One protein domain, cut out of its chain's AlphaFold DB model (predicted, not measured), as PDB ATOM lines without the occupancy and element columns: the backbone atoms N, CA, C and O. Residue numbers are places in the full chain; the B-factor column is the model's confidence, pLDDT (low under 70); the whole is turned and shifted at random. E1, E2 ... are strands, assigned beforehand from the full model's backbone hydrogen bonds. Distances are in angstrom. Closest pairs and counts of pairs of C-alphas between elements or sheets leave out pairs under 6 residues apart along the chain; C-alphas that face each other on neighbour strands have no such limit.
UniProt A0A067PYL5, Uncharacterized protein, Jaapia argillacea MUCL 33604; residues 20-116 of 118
ATOM      1  N   ILE A  20      33.494  35.072   3.911       92.44
ATOM      2  CA  ILE A  20      33.226  36.064   2.883       92.44
ATOM      3  C   ILE A  20      32.041  35.566   2.065       92.44
ATOM      4  O   ILE A  20      32.013  34.400   1.666       92.44
ATOM      5  N   MET A  21      31.072  36.447   1.825       91.69
ATOM      6  CA  MET A  21      29.849  36.124   1.099       91.69
ATOM      7  C   MET A  21      29.592  37.086  -0.056       91.69
ATOM      8  O   MET A  21      29.927  38.274   0.008       91.69
ATOM      9  N   CYS A  22      28.904  36.598  -1.082       91.50
ATOM     10  CA  CYS A  22      28.373  37.463  -2.126       91.50
ATOM     11  C   CYS A  22      27.260  38.372  -1.565       91.50
ATOM     12  O   CYS A  22      26.320  37.867  -0.936       91.50
ATOM     13  N   PRO A  23      27.308  39.695  -1.812       87.56
ATOM     14  CA  PRO A  23      26.186  40.588  -1.529       87.56
ATOM     15  C   PRO A  23      24.899  40.073  -2.188       87.56
ATOM     16  O   PRO A  23      24.941  39.554  -3.300       87.56
ATOM     17  N   ASN A  24      23.758  40.166  -1.503       78.62
ATOM     18  CA  ASN A  24      22.527  39.519  -1.968       78.62
ATOM     19  C   ASN A  24      21.845  40.264  -3.118       78.62
ATOM     20  O   ASN A  24      21.805  39.788  -4.239       78.62
ATOM     21  N   CYS A  25      21.253  41.403  -2.801       73.19
ATOM     22  CA  CYS A  25      20.635  42.314  -3.743       73.19
ATOM     23  C   CYS A  25      20.933  43.693  -3.186       73.19
ATOM     24  O   CYS A  25      20.902  43.860  -1.958       73.19
ATOM     25  N   ASP A  26      21.180  44.659  -4.058       54.12
ATOM     26  CA  ASP A  26      20.987  46.031  -3.633       54.12
ATOM     27  C   ASP A  26      19.475  46.273  -3.538       54.12
ATOM     28  O   ASP A  26      18.758  46.222  -4.539       54.12
ATOM     29  N   TYR A  27      18.955  46.394  -2.314       50.59
ATOM     30  CA  TYR A  27      17.567  46.819  -2.104       50.59
ATOM     31  C   TYR A  27      17.437  48.340  -2.212       50.59
ATOM     32  O   TYR A  27      16.314  48.840  -2.327       50.59
ATOM     33  N   ASP A  28      18.560  49.066  -2.203       45.50
ATOM     34  CA  ASP A  28      18.572  50.445  -2.639       45.50
ATOM     35  C   ASP A  28      18.523  50.411  -4.166       45.50
ATOM     36  O   ASP A  28      19.379  49.866  -4.855       45.50
ATOM     37  N   ILE A  29      17.417  50.911  -4.705       50.12
ATOM     38  CA  ILE A  29      17.161  51.005  -6.137       50.12
ATOM     39  C   ILE A  29      18.368  51.698  -6.797       50.12
ATOM     40  O   ILE A  29      18.511  52.915  -6.681       50.12
ATOM     41  N   ILE A  30      19.202  50.926  -7.507       53.53
ATOM     42  CA  ILE A  30      20.382  51.391  -8.264       53.53
ATOM     43  C   ILE A  30      19.997  52.583  -9.162       53.53
ATOM     44  O   ILE A  30      20.765  53.525  -9.362       53.53
ATOM     45  N   ASN A  31      18.758  52.560  -9.673       49.78
ATOM     46  CA  ASN A  31      18.077  53.606 -10.429       49.78
ATOM     47  C   ASN A  31      16.595  53.193 -10.593       49.78
ATOM     48  O   ASN A  31      16.324  52.018 -10.801       49.78
ATOM     49  N   THR A  32      15.624  54.123 -10.578       52.16
ATOM     50  CA  THR A  32      14.174  53.857 -10.801       52.16
ATOM     51  C   THR A  32      13.818  53.127 -12.111       52.16
ATOM     52  O   THR A  32      12.647  52.852 -12.361       52.16
ATOM     53  N   THR A  33      14.803  52.860 -12.966       49.50
ATOM     54  CA  THR A  33      14.690  52.253 -14.296       49.50
ATOM     55  C   THR A  33      15.243  50.822 -14.342       49.50
ATOM     56  O   THR A  33      14.896  50.081 -15.255       49.50
ATOM     57  N   VAL A  34      16.079  50.421 -13.378       54.69
ATOM     58  CA  VAL A  34      16.742  49.105 -13.321       54.69
ATOM     59  C   VAL A  34      16.257  48.414 -12.046       54.69
ATOM     60  O   VAL A  34      16.315  48.994 -10.963       54.69
ATOM     61  N   GLY A  35      15.668  47.222 -12.178       56.47
ATOM     62  CA  GLY A  35      15.157  46.469 -11.028       56.47
ATOM     63  C   GLY A  35      16.281  46.042 -10.078       56.47
ATOM     64  O   GLY A  35      17.454  46.126 -10.423       56.47
ATOM     65  N   ALA A  36      15.931  45.557  -8.883       67.12
ATOM     66  CA  ALA A  36      16.924  44.962  -7.993       67.12
ATOM     67  C   ALA A  36      17.482  43.685  -8.640       67.12
ATOM     68  O   ALA A  36      16.748  42.716  -8.850       67.12
ATOM     69  N   GLU A  37      18.772  43.684  -8.965       82.31
ATOM     70  CA  GLU A  37      19.452  42.494  -9.460       82.31
ATOM     71  C   GLU A  37      19.946  41.678  -8.274       82.31
ATOM     72  O   GLU A  37      20.765  42.117  -7.464       82.31
ATOM     73  N   CYS A  38      19.387  40.483  -8.145       85.88
ATOM     74  CA  CYS A  38      19.641  39.612  -7.015       85.88
ATOM     75  C   CYS A  38      20.590  38.481  -7.394       85.88
ATOM     76  O   CYS A  38      20.527  37.914  -8.491       85.88
ATOM     77  N   LEU A  39      21.433  38.123  -6.434       90.00
ATOM     78  CA  LEU A  39      22.344  37.002  -6.505       90.00
ATOM     79  C   LEU A  39      21.566  35.719  -6.802       90.00
ATOM     80  O   LEU A  39      20.582  35.387  -6.138       90.00
ATOM     81  N   GLN A  40      22.041  34.986  -7.800       91.19
ATOM     82  CA  GLN A  40      21.490  33.695  -8.208       91.19
ATOM     83  C   GLN A  40      22.458  32.561  -7.918       91.19
ATOM     84  O   GLN A  40      22.066  31.476  -7.498       91.19
ATOM     85  N   LYS A  41      23.742  32.801  -8.173       93.50
ATOM     86  CA  LYS A  41      24.796  31.809  -7.996       93.50
ATOM     87  C   LYS A  41      26.131  32.482  -7.747       93.50
ATOM     88  O   LYS A  41      26.296  33.676  -7.991       93.50
ATOM     89  N   TRP A  42      27.084  31.692  -7.294       95.25
ATOM     90  CA  TRP A  42      28.444  32.131  -7.040       95.25
ATOM     91  C   TRP A  42      29.434  31.007  -7.329       95.25
ATOM     92  O   TRP A  42      29.068  29.829  -7.347       95.25
ATOM     93  N   THR A  43      30.686  31.381  -7.561       96.31
ATOM     94  CA  THR A  43      31.826  30.469  -7.682       96.31
ATOM     95  C   THR A  43      32.980  30.961  -6.823       96.31
ATOM     96  O   THR A  43      33.126  32.161  -6.592       96.31
ATOM     97  N   CYS A  44      33.807  30.028  -6.377       95.06
ATOM     98  CA  CYS A  44      35.026  30.280  -5.631       95.06
ATOM     99  C   CYS A  44      36.163  29.496  -6.274       95.06
ATOM    100  O   CYS A  44      36.010  28.307  -6.558       95.06
ATOM    101  N   ASP A  45      37.285  30.163  -6.497       94.81
ATOM    102  CA  ASP A  45      38.499  29.546  -7.008       94.81
ATOM    103  C   ASP A  45      39.612  29.720  -5.970       94.81
ATOM    104  O   ASP A  45      40.108  30.826  -5.744       94.81
ATOM    105  N   ASP A  46      39.981  28.610  -5.326       91.19
ATOM    106  CA  ASP A  46      41.062  28.548  -4.337       91.19
ATOM    107  C   ASP A  46      42.441  28.817  -4.957       91.19
ATOM    108  O   ASP A  46      43.356  29.263  -4.267       91.19
ATOM    109  N   ALA A  47      42.631  28.536  -6.250       91.88
ATOM    110  CA  ALA A  47      43.919  28.725  -6.909       91.88
ATOM    111  C   ALA A  47      44.172  30.202  -7.223       91.88
ATOM    112  O   ALA A  47      45.283  30.694  -7.018       91.88
ATOM    113  N   SER A  48      43.153  30.911  -7.713       93.38
ATOM    114  CA  SER A  48      43.230  32.357  -7.955       93.38
ATOM    115  C   SER A  48      42.889  33.197  -6.725       93.38
ATOM    116  O   SER A  48      43.135  34.401  -6.748       93.38
ATOM    117  N   MET A  49      42.353  32.585  -5.663       92.31
ATOM    118  CA  MET A  49      41.848  33.266  -4.468       92.31
ATOM    119  C   MET A  49      40.800  34.324  -4.829       92.31
ATOM    120  O   MET A  49      40.872  35.476  -4.395       92.31
ATOM    121  N   THR A  50      39.825  33.935  -5.654       95.50
ATOM    122  CA  THR A  50      38.756  34.835  -6.105       95.50
ATOM    123  C   THR A  50      37.374  34.238  -5.917       95.50
ATOM    124  O   THR A  50      37.158  33.048  -6.136       95.50
ATOM    125  N   MET A  51      36.417  35.105  -5.603       95.06
ATOM    126  CA  MET A  51      34.991  34.801  -5.578       95.06
ATOM    127  C   MET A  51      34.294  35.542  -6.717       95.06
ATOM    128  O   MET A  51      34.454  36.753  -6.829       95.06
ATOM    129  N   SER A  52      33.466  34.858  -7.505       96.56
ATOM    130  CA  SER A  52      32.602  35.491  -8.511       96.56
ATOM    131  C   SER A  52      31.130  35.323  -8.145       96.56
ATOM    132  O   SER A  52      30.656  34.214  -7.908       96.56
ATOM    133  N   CYS A  53      30.401  36.432  -8.126       94.75
ATOM    134  CA  CYS A  53      28.989  36.536  -7.783       94.75
ATOM    135  C   CYS A  53      28.185  36.857  -9.045       94.75
ATOM    136  O   CYS A  53      28.531  37.790  -9.768       94.75
ATOM    137  N   TYR A  54      27.130  36.090  -9.314       94.69
ATOM    138  CA  TYR A  54      26.340  36.192 -10.541       94.69
ATOM    139  C   TYR A  54      24.932  36.694 -10.219       94.69
ATOM    140  O   TYR A  54      24.145  35.996  -9.566       94.69
ATOM    141  N   TYR A  55      24.618  37.878 -10.731       91.56
ATOM    142  CA  TYR A  55      23.338  38.564 -10.580       91.56
ATOM    143  C   TYR A  55      22.578  38.488 -11.899       91.56
ATOM    144  O   TYR A  55      23.161  38.740 -12.951       91.56
ATOM    145  N   LEU A  56      21.312  38.065 -11.873       88.69
ATOM    146  CA  LEU A  56      20.525  37.986 -13.108       88.69
ATOM    147  C   LEU A  56      20.280  39.400 -13.637       88.69
ATOM    148  O   LEU A  56      19.724  40.222 -12.908       88.69
ATOM    149  N   SER A  57      20.668  39.654 -14.887       86.56
ATOM    150  CA  SER A  57      20.516  40.978 -15.481       86.56
ATOM    151  C   SER A  57      19.040  41.313 -15.686       86.56
ATOM    152  O   SER A  57      18.255  40.523 -16.219       86.56
ATOM    153  N   SER A  58      18.664  42.512 -15.256       82.69
ATOM    154  CA  SER A  58      17.337  43.085 -15.465       82.69
ATOM    155  C   SER A  58      17.215  43.796 -16.817       82.69
ATOM    156  O   SER A  58      16.101  43.966 -17.318       82.69
ATOM    157  N   THR A  59      18.343  44.173 -17.429       83.81
ATOM    158  CA  THR A  59      18.405  44.809 -18.754       83.81
ATOM    159  C   THR A  59      18.536  43.797 -19.886       83.81
ATOM    160  O   THR A  59      18.020  44.040 -20.975       83.81
ATOM    161  N   ASP A  60      19.165  42.650 -19.617       86.00
ATOM    162  CA  ASP A  60      19.493  41.619 -20.601       86.00
ATOM    163  C   ASP A  60      18.977  40.248 -20.130       86.00
ATOM    164  O   ASP A  60      19.696  39.478 -19.485       86.00
ATOM    165  N   PRO A  61      17.705  39.915 -20.423       82.69
ATOM    166  CA  PRO A  61      17.088  38.689 -19.935       82.69
ATOM    167  C   PRO A  61      17.849  37.430 -20.367       82.69
ATOM    168  O   PRO A  61      17.980  37.145 -21.556       82.69
ATOM    169  N   GLY A  62      18.286  36.640 -19.384       84.94
ATOM    170  CA  GLY A  62      19.033  35.394 -19.595       84.94
ATOM    171  C   GLY A  62      20.547  35.526 -19.415       84.94
ATOM    172  O   GLY A  62      21.225  34.500 -19.356       84.94
ATOM    173  N   GLU A  63      21.058  36.747 -19.263       91.38
ATOM    174  CA  GLU A  63      22.466  37.025 -18.983       91.38
ATOM    175  C   GLU A  63      22.705  37.348 -17.501       91.38
ATOM    176  O   GLU A  63      21.775  37.601 -16.727       91.38
ATOM    177  N   TYR A  64      23.977  37.332 -17.096       92.25
ATOM    178  CA  TYR A  64      24.399  37.672 -15.738       92.25
ATOM    179  C   TYR A  64      25.330  38.880 -15.715       92.25
ATOM    180  O   TYR A  64      26.314  38.925 -16.453       92.25
ATOM    181  N   ASN A  65      25.096  39.774 -14.759       92.06
ATOM    182  CA  ASN A  65      26.109  40.702 -14.282       92.06
ATOM    183  C   ASN A  65      27.003  39.976 -13.271       92.06
ATOM    184  O   ASN A  65      26.520  39.321 -12.344       92.06
ATOM    185  N   ILE A  66      28.319  40.033 -13.487       94.94
ATOM    186  CA  ILE A  66      29.297  39.268 -12.707       94.94
ATOM    187  C   ILE A  66      30.181  40.233 -11.924       94.94
ATOM    188  O   ILE A  66      30.854  41.076 -12.515       94.94
ATOM    189  N   CYS A  67      30.219  40.053 -10.607       94.69
ATOM    190  CA  CYS A  67      31.108  40.776  -9.704       94.69
ATOM    191  C   CYS A  67      32.167  39.816  -9.174       94.69
ATOM    192  O   CYS A  67      31.822  38.791  -8.590       94.69
ATOM    193  N   THR A  68      33.444  40.128  -9.375       96.88
ATOM    194  CA  THR A  68      34.553  39.295  -8.894       96.88
ATOM    195  C   THR A  68      35.315  40.013  -7.799       96.88
ATOM    196  O   THR A  68      35.717  41.159  -7.981       96.88
ATOM    197  N   TYR A  69      35.540  39.323  -6.688       95.81
ATOM    198  CA  TYR A  69      36.189  39.833  -5.489       95.81
ATOM    199  C   TYR A  69      37.461  39.050  -5.177       95.81
ATOM    200  O   TYR A  69      37.539  37.849  -5.459       95.81
ATOM    201  N   ASP A  70      38.438  39.722  -4.573       95.06
ATOM    202  CA  ASP A  70      39.625  39.072  -4.029       95.06
ATOM    203  C   ASP A  70      39.318  38.382  -2.695       95.06
ATOM    204  O   ASP A  70      38.390  38.739  -1.969       95.06
ATOM    205  N   LEU A  71      40.096  37.358  -2.362       91.81
ATOM    206  CA  LEU A  71      40.037  36.669  -1.081       91.81
ATOM    207  C   LEU A  71      41.430  36.692  -0.440       91.81
ATOM    208  O   LEU A  71      42.436  36.585  -1.141       91.81
ATOM    209  N   PRO A  72      41.529  36.824   0.895       89.25
ATOM    210  CA  PRO A  72      40.443  37.007   1.865       89.25
ATOM    211  C   PRO A  72      39.868  38.436   1.945       89.25
ATOM    212  O   PRO A  72      38.997  38.683   2.776       89.25
ATOM    213  N   GLY A  73      40.395  39.384   1.161       86.06
ATOM    214  CA  GLY A  73      40.125  40.819   1.310       86.06
ATOM    215  C   GLY A  73      38.679  41.231   1.039       86.06
ATOM    216  O   GLY A  73      38.178  42.154   1.681       86.06
ATOM    217  N   GLY A  74      38.005  40.537   0.125       91.56
ATOM    218  CA  GLY A  74      36.640  40.838  -0.277       91.56
ATOM    219  C   GLY A  74      36.512  42.104  -1.120       91.56
ATOM    220  O   GLY A  74      35.416  42.627  -1.258       91.56
ATOM    221  N   SER A  75      37.598  42.646  -1.660       94.50
ATOM    222  CA  SER A  75      37.626  43.848  -2.496       94.50
ATOM    223  C   SER A  75      37.220  43.519  -3.925       94.50
ATOM    224  O   SER A  75      37.641  42.504  -4.479       94.50
ATOM    225  N   LEU A  76      36.429  44.388  -4.553       95.00
ATOM    226  CA  LEU A  76      36.035  44.220  -5.950       95.00
ATOM    227  C   LEU A  76      37.260  44.308  -6.876       95.00
ATOM    228  O   LEU A  76      37.966  45.314  -6.898       95.00
ATOM    229  N   ILE A  77      37.469  43.268  -7.678       96.81
ATOM    230  CA  ILE A  77      38.479  43.205  -8.742       96.81
ATOM    231  C   ILE A  77      37.867  43.645 -10.073       96.81
ATOM    232  O   ILE A  77      38.498  44.371 -10.843       96.81
ATOM    233  N   SER A  78      36.654  43.176 -10.379       96.19
ATOM    234  CA  SER A  78      36.004  43.443 -11.663       96.19
ATOM    235  C   SER A  78      34.486  43.312 -11.599       96.19
ATOM    236  O   SER A  78      33.942  42.539 -10.810       96.19
ATOM    237  N   GLY A  79      33.816  44.060 -12.473       91.81
ATOM    238  CA  GLY A  79      32.371  44.023 -12.659       91.81
ATOM    239  C   GLY A  79      31.784  45.409 -12.952       91.81
ATOM    240  O   GLY A  79      32.489  46.415 -12.825       91.81
ATOM    241  N   PRO A  80      30.517  45.472 -13.388       88.00
ATOM    242  CA  PRO A  80      29.799  46.727 -13.606       88.00
ATOM    243  C   PRO A  80      29.608  47.495 -12.286       88.00
ATOM    244  O   PRO A  80      29.103  46.949 -11.311       88.00
ATOM    245  N   THR A  81      30.034  48.761 -12.230       83.75
ATOM    246  CA  THR A  81      30.077  49.563 -10.986       83.75
ATOM    247  C   THR A  81      28.710  49.983 -10.456       83.75
ATOM    248  O   THR A  81      28.597  50.398  -9.310       83.75
ATOM    249  N   ASP A  82      27.694  49.947 -11.308       80.88
ATOM    250  CA  ASP A  82      26.297  50.189 -10.967       80.88
ATOM    251  C   ASP A  82      25.639  48.977 -10.295       80.88
ATOM    252  O   ASP A  82      24.665  49.160  -9.579       80.88
ATOM    253  N   ILE A  83      26.187  47.768 -10.458       83.12
ATOM    254  CA  ILE A  83      25.670  46.540  -9.826       83.12
ATOM    255  C   ILE A  83      26.591  46.049  -8.699       83.12
ATOM    256  O   ILE A  83      26.139  45.564  -7.663       83.12
ATOM    257  N   CYS A  84      27.904  46.139  -8.901       88.19
ATOM    258  CA  CYS A  84      28.890  45.543  -8.016       88.19
ATOM    259  C   CYS A  84      29.287  46.479  -6.880       88.19
ATOM    260  O   CYS A  84      29.850  47.552  -7.094       88.19
ATOM    261  N   PHE A  85      29.105  46.005  -5.648       87.19
ATOM    262  CA  PHE A  85      29.634  46.669  -4.463       87.19
ATOM    263  C   PHE A  85      31.160  46.668  -4.468       87.19
ATOM    264  O   PHE A  85      31.774  45.686  -4.882       87.19
ATOM    265  N   SER A  86      31.769  47.722  -3.920       89.94
ATOM    266  CA  SER A  86      33.228  47.830  -3.771       89.94
ATOM    267  C   SER A  86      33.830  46.736  -2.886       89.94
ATOM    268  O   SER A  86      35.020  46.447  -3.002       89.94
ATOM    269  N   TYR A  87      33.014  46.144  -2.005       90.00
ATOM    270  CA  TYR A  87      33.399  45.046  -1.127       90.00
ATOM    271  C   TYR A  87      32.291  43.996  -1.029       90.00
ATOM    272  O   TYR A  87      31.103  44.317  -1.091       90.00
ATOM    273  N   SER A  88      32.690  42.747  -0.834       89.81
ATOM    274  CA  SER A  88      31.815  41.632  -0.509       89.81
ATOM    275  C   SER A  88      31.321  41.696   0.941       89.81
ATOM    276  O   SER A  88      31.871  42.411   1.781       89.81
ATOM    277  N   GLY A  89      30.295  40.908   1.263       88.56
ATOM    278  CA  GLY A  89      29.805  40.774   2.634       88.56
ATOM    279  C   GLY A  89      30.699  39.879   3.495       88.56
ATOM    280  O   GLY A  89      31.533  39.132   2.980       88.56
ATOM    281  N   SER A  90      30.481  39.915   4.814       88.81
ATOM    282  CA  SER A  90      31.082  38.955   5.747       88.81
ATOM    283  C   SER A  90      30.054  38.387   6.730       88.81
ATOM    284  O   SER A  90      29.203  39.124   7.233       88.81
ATOM    285  N   ASP A  91      30.146  37.086   7.009       88.06
ATOM    286  CA  ASP A  91      29.391  36.374   8.048       88.06
ATOM    287  C   ASP A  91      30.340  35.902   9.147       88.06
ATOM    288  O   ASP A  91      31.439  35.450   8.863       88.06
ATOM    289  N   ARG A  92      29.923  35.942  10.409       85.31
ATOM    290  CA  ARG A  92      30.705  35.406  11.537       85.31
ATOM    291  C   ARG A  92      30.346  33.969  11.915       85.31
ATOM    292  O   ARG A  92      30.933  33.452  12.861       85.31
ATOM    293  N   HIS A  93      29.365  33.370  11.246       81.81
ATOM    294  CA  HIS A  93      28.892  32.023  11.563       81.81
ATOM    295  C   HIS A  93      29.036  31.049  10.395       81.81
ATOM    296  O   HIS A  93      29.068  29.847  10.635       81.81
ATOM    297  N   CYS A  94      29.213  31.546   9.166       85.62
ATOM    298  CA  CYS A  94      29.364  30.709   7.973       85.62
ATOM    299  C   CYS A  94      28.153  29.779   7.727       85.62
ATOM    300  O   CYS A  94      28.314  28.634   7.300       85.62
ATOM    301  N   GLU A  95      26.950  30.241   8.076       83.00
ATOM    302  CA  GLU A  95      25.705  29.461   8.005       83.00
ATOM    303  C   GLU A  95      24.827  29.859   6.806       83.00
ATOM    304  O   GLU A  95      23.811  29.217   6.525       83.00
ATOM    305  N   ASN A  96      25.184  30.929   6.097       84.38
ATOM    306  CA  ASN A  96      24.423  31.462   4.985       84.38
ATOM    307  C   ASN A  96      24.753  30.714   3.688       84.38
ATOM    308  O   ASN A  96      25.909  30.474   3.355       84.38
ATOM    309  N   ALA A  97      23.743  30.448   2.857       81.44
ATOM    310  CA  ALA A  97      23.945  29.864   1.524       81.44
ATOM    311  C   ALA A  97      24.798  30.740   0.575       81.44
ATOM    312  O   ALA A  97      25.169  30.311  -0.518       81.44
ATOM    313  N   LYS A  98      25.068  31.988   0.968       87.38
ATOM    314  CA  LYS A  98      25.909  32.953   0.253       87.38
ATOM    315  C   LYS A  98      27.364  32.927   0.694       87.38
ATOM    316  O   LYS A  98      28.158  33.623   0.072       87.38
ATOM    317  N   ASP A  99      27.694  32.200   1.756       89.12
ATOM    318  CA  ASP A  99      29.064  32.085   2.234       89.12
ATOM    319  C   ASP A  99      29.895  31.312   1.214       89.12
ATOM    320  O   ASP A  99      29.564  30.191   0.830       89.12
ATOM    321  N   VAL A 100      30.975  31.939   0.759       91.88
ATOM    322  CA  VAL A 100      31.791  31.448  -0.351       91.88
ATOM    323  C   VAL A 100      33.164  30.987   0.125       91.88
ATOM    324  O   VAL A 100      33.660  29.954  -0.320       91.88
ATOM    325  N   TYR A 101      33.772  31.719   1.060       92.88
ATOM    326  CA  TYR A 101      35.137  31.480   1.534       92.88
ATOM    327  C   TYR A 101      35.233  31.639   3.050       92.88
ATOM    328  O   TYR A 101      34.646  32.570   3.586       92.88
ATOM    329  N   ASN A 102      35.990  30.787   3.742       90.88
ATOM    330  CA  ASN A 102      36.204  30.844   5.192       90.88
ATOM    331  C   ASN A 102      37.583  31.439   5.526       90.88
ATOM    332  O   ASN A 102      38.598  31.000   5.002       90.88
ATOM    333  N   LEU A 103      37.632  32.421   6.426       88.12
ATOM    334  CA  LEU A 103      38.837  33.083   6.943       88.12
ATOM    335  C   LEU A 103      39.508  32.309   8.091       88.12
ATOM    336  O   LEU A 103      40.631  32.634   8.479       88.12
ATOM    337  N   GLY A 104      38.830  31.313   8.663       81.31
ATOM    338  CA  GLY A 104      39.375  30.438   9.698       81.31
ATOM    339  C   GLY A 104      40.406  29.443   9.145       81.31
ATOM    340  O   GLY A 104      40.426  29.185   7.949       81.31
ATOM    341  N   PRO A 105      41.276  28.846   9.977       77.06
ATOM    342  CA  PRO A 105      42.242  27.853   9.502       77.06
ATOM    343  C   PRO A 105      41.578  26.517   9.092       77.06
ATOM    344  O   PRO A 105      40.853  25.954   9.917       77.06
ATOM    345  N   PRO A 106      41.882  25.940   7.908       71.50
ATOM    346  CA  PRO A 106      42.656  26.496   6.793       71.50
ATOM    347  C   PRO A 106      41.761  27.337   5.868       71.50
ATOM    348  O   PRO A 106      40.790  26.822   5.311       71.50
ATOM    349  N   GLY A 107      42.086  28.622   5.699       83.81
ATOM    350  CA  GLY A 107      41.232  29.532   4.940       83.81
ATOM    351  C   GLY A 107      41.111  29.077   3.490       83.81
ATOM    352  O   GLY A 107      42.128  28.884   2.829       83.81
ATOM    353  N   SER A 108      39.887  28.802   3.054       88.88
ATOM    354  CA  SER A 108      39.591  28.133   1.784       88.88
ATOM    355  C   SER A 108      38.149  28.379   1.360       88.88
ATOM    356  O   SER A 108      37.295  28.761   2.171       88.88
ATOM    357  N   CYS A 109      37.879  28.158   0.079       90.62
ATOM    358  CA  CYS A 109      36.536  28.090  -0.457       90.62
ATOM    359  C   CYS A 109      35.717  27.059   0.328       90.62
ATOM    360  O   CYS A 109      36.109  25.904   0.487       90.62
ATOM    361  N   ILE A 110      34.545  27.475   0.804       87.69
ATOM    362  CA  ILE A 110      33.611  26.587   1.510       87.69
ATOM    363  C   ILE A 110      33.023  25.580   0.519       87.69
ATOM    364  O   ILE A 110      32.836  24.406   0.839       87.69
ATOM    365  N   ALA A 111      32.774  26.039  -0.710       88.50
ATOM    366  CA  ALA A 111      32.543  25.206  -1.878       88.50
ATOM    367  C   ALA A 111      33.069  25.916  -3.132       88.50
ATOM    368  O   ALA A 111      33.235  27.132  -3.140       88.50
ATOM    369  N   ALA A 112      33.291  25.173  -4.218       89.62
ATOM    370  CA  ALA A 112      33.709  25.763  -5.495       89.62
ATOM    371  C   ALA A 112      32.584  26.568  -6.179       89.62
ATOM    372  O   ALA A 112      32.847  27.430  -7.016       89.62
ATOM    373  N   SER A 113      31.319  26.285  -5.852       94.38
ATOM    374  CA  SER A 113      30.155  26.991  -6.395       94.38
ATOM    375  C   SER A 113      28.893  26.735  -5.579       94.38
ATOM    376  O   SER A 113      28.761  25.665  -4.983       94.38
ATOM    377  N   GLY A 114      27.924  27.646  -5.664       92.50
ATOM    378  CA  GLY A 114      26.602  27.494  -5.061       92.50
ATOM    379  C   GLY A 114      25.520  28.287  -5.790       92.50
ATOM    380  O   GLY A 114      25.809  29.156  -6.612       92.50
ATOM    381  N   THR A 115      24.259  27.975  -5.490       91.56
ATOM    382  CA  THR A 115      23.070  28.685  -5.988       91.56
ATOM    383  C   THR A 115      22.230  29.174  -4.818       91.56
ATOM    384  O   THR A 115      22.104  28.470  -3.817       91.56
ATOM    385  N   VAL A 116      21.611  30.340  -4.962       85.12
ATOM    386  CA  VAL A 116      20.740  30.939  -3.952       85.12
ATOM    387  C   VAL A 116      19.285  30.762  -4.395       85.12
ATOM    388  O   VAL A 116      18.928  31.247  -5.468       85.12
TER     389      VAL A 116
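This is residues 20 to 116 of the 118 residues of an uncharacterized protein of Jaapia argillacea MUCL 33604 (UniProt A0A067PYL5). What is the shape? It has little regular structure: one twisted antiparallel sheet, E4 E3 E2 E1 E7, with E5, E6 and loops over one face. Residues 20 to 38 run out to one end. How large is it? The printed part has 97 residues, 34 of them in seven named strands, with no named helix, and its class is all strand; it is compact, with a radius of gyration of the C-alphas of 13.0 A and spans of 44 by 24 by 22 A.

Which strands pair? E1, residues 39 to 45, E2, 50 to 56, E3, 64 to 70, and E4, 76 to 78, form a meander, each antiparallel to the one before. N 52 and O 43 are within hydrogen-bond range, 2.9 A. Which do not? E5, 89 to 91, and E6, 99 to 102, pair with no named strand.

Where does E1 begin? C-alpha 39 is at (22.344, 37.002, -6.505). Where is E7? Residues 113 to 115, ending at (23.070, 28.685, -5.988), form it.

Any cut? The printed part has none. Where is confidence low? Residues 26 to 36 have pLDDT under 70.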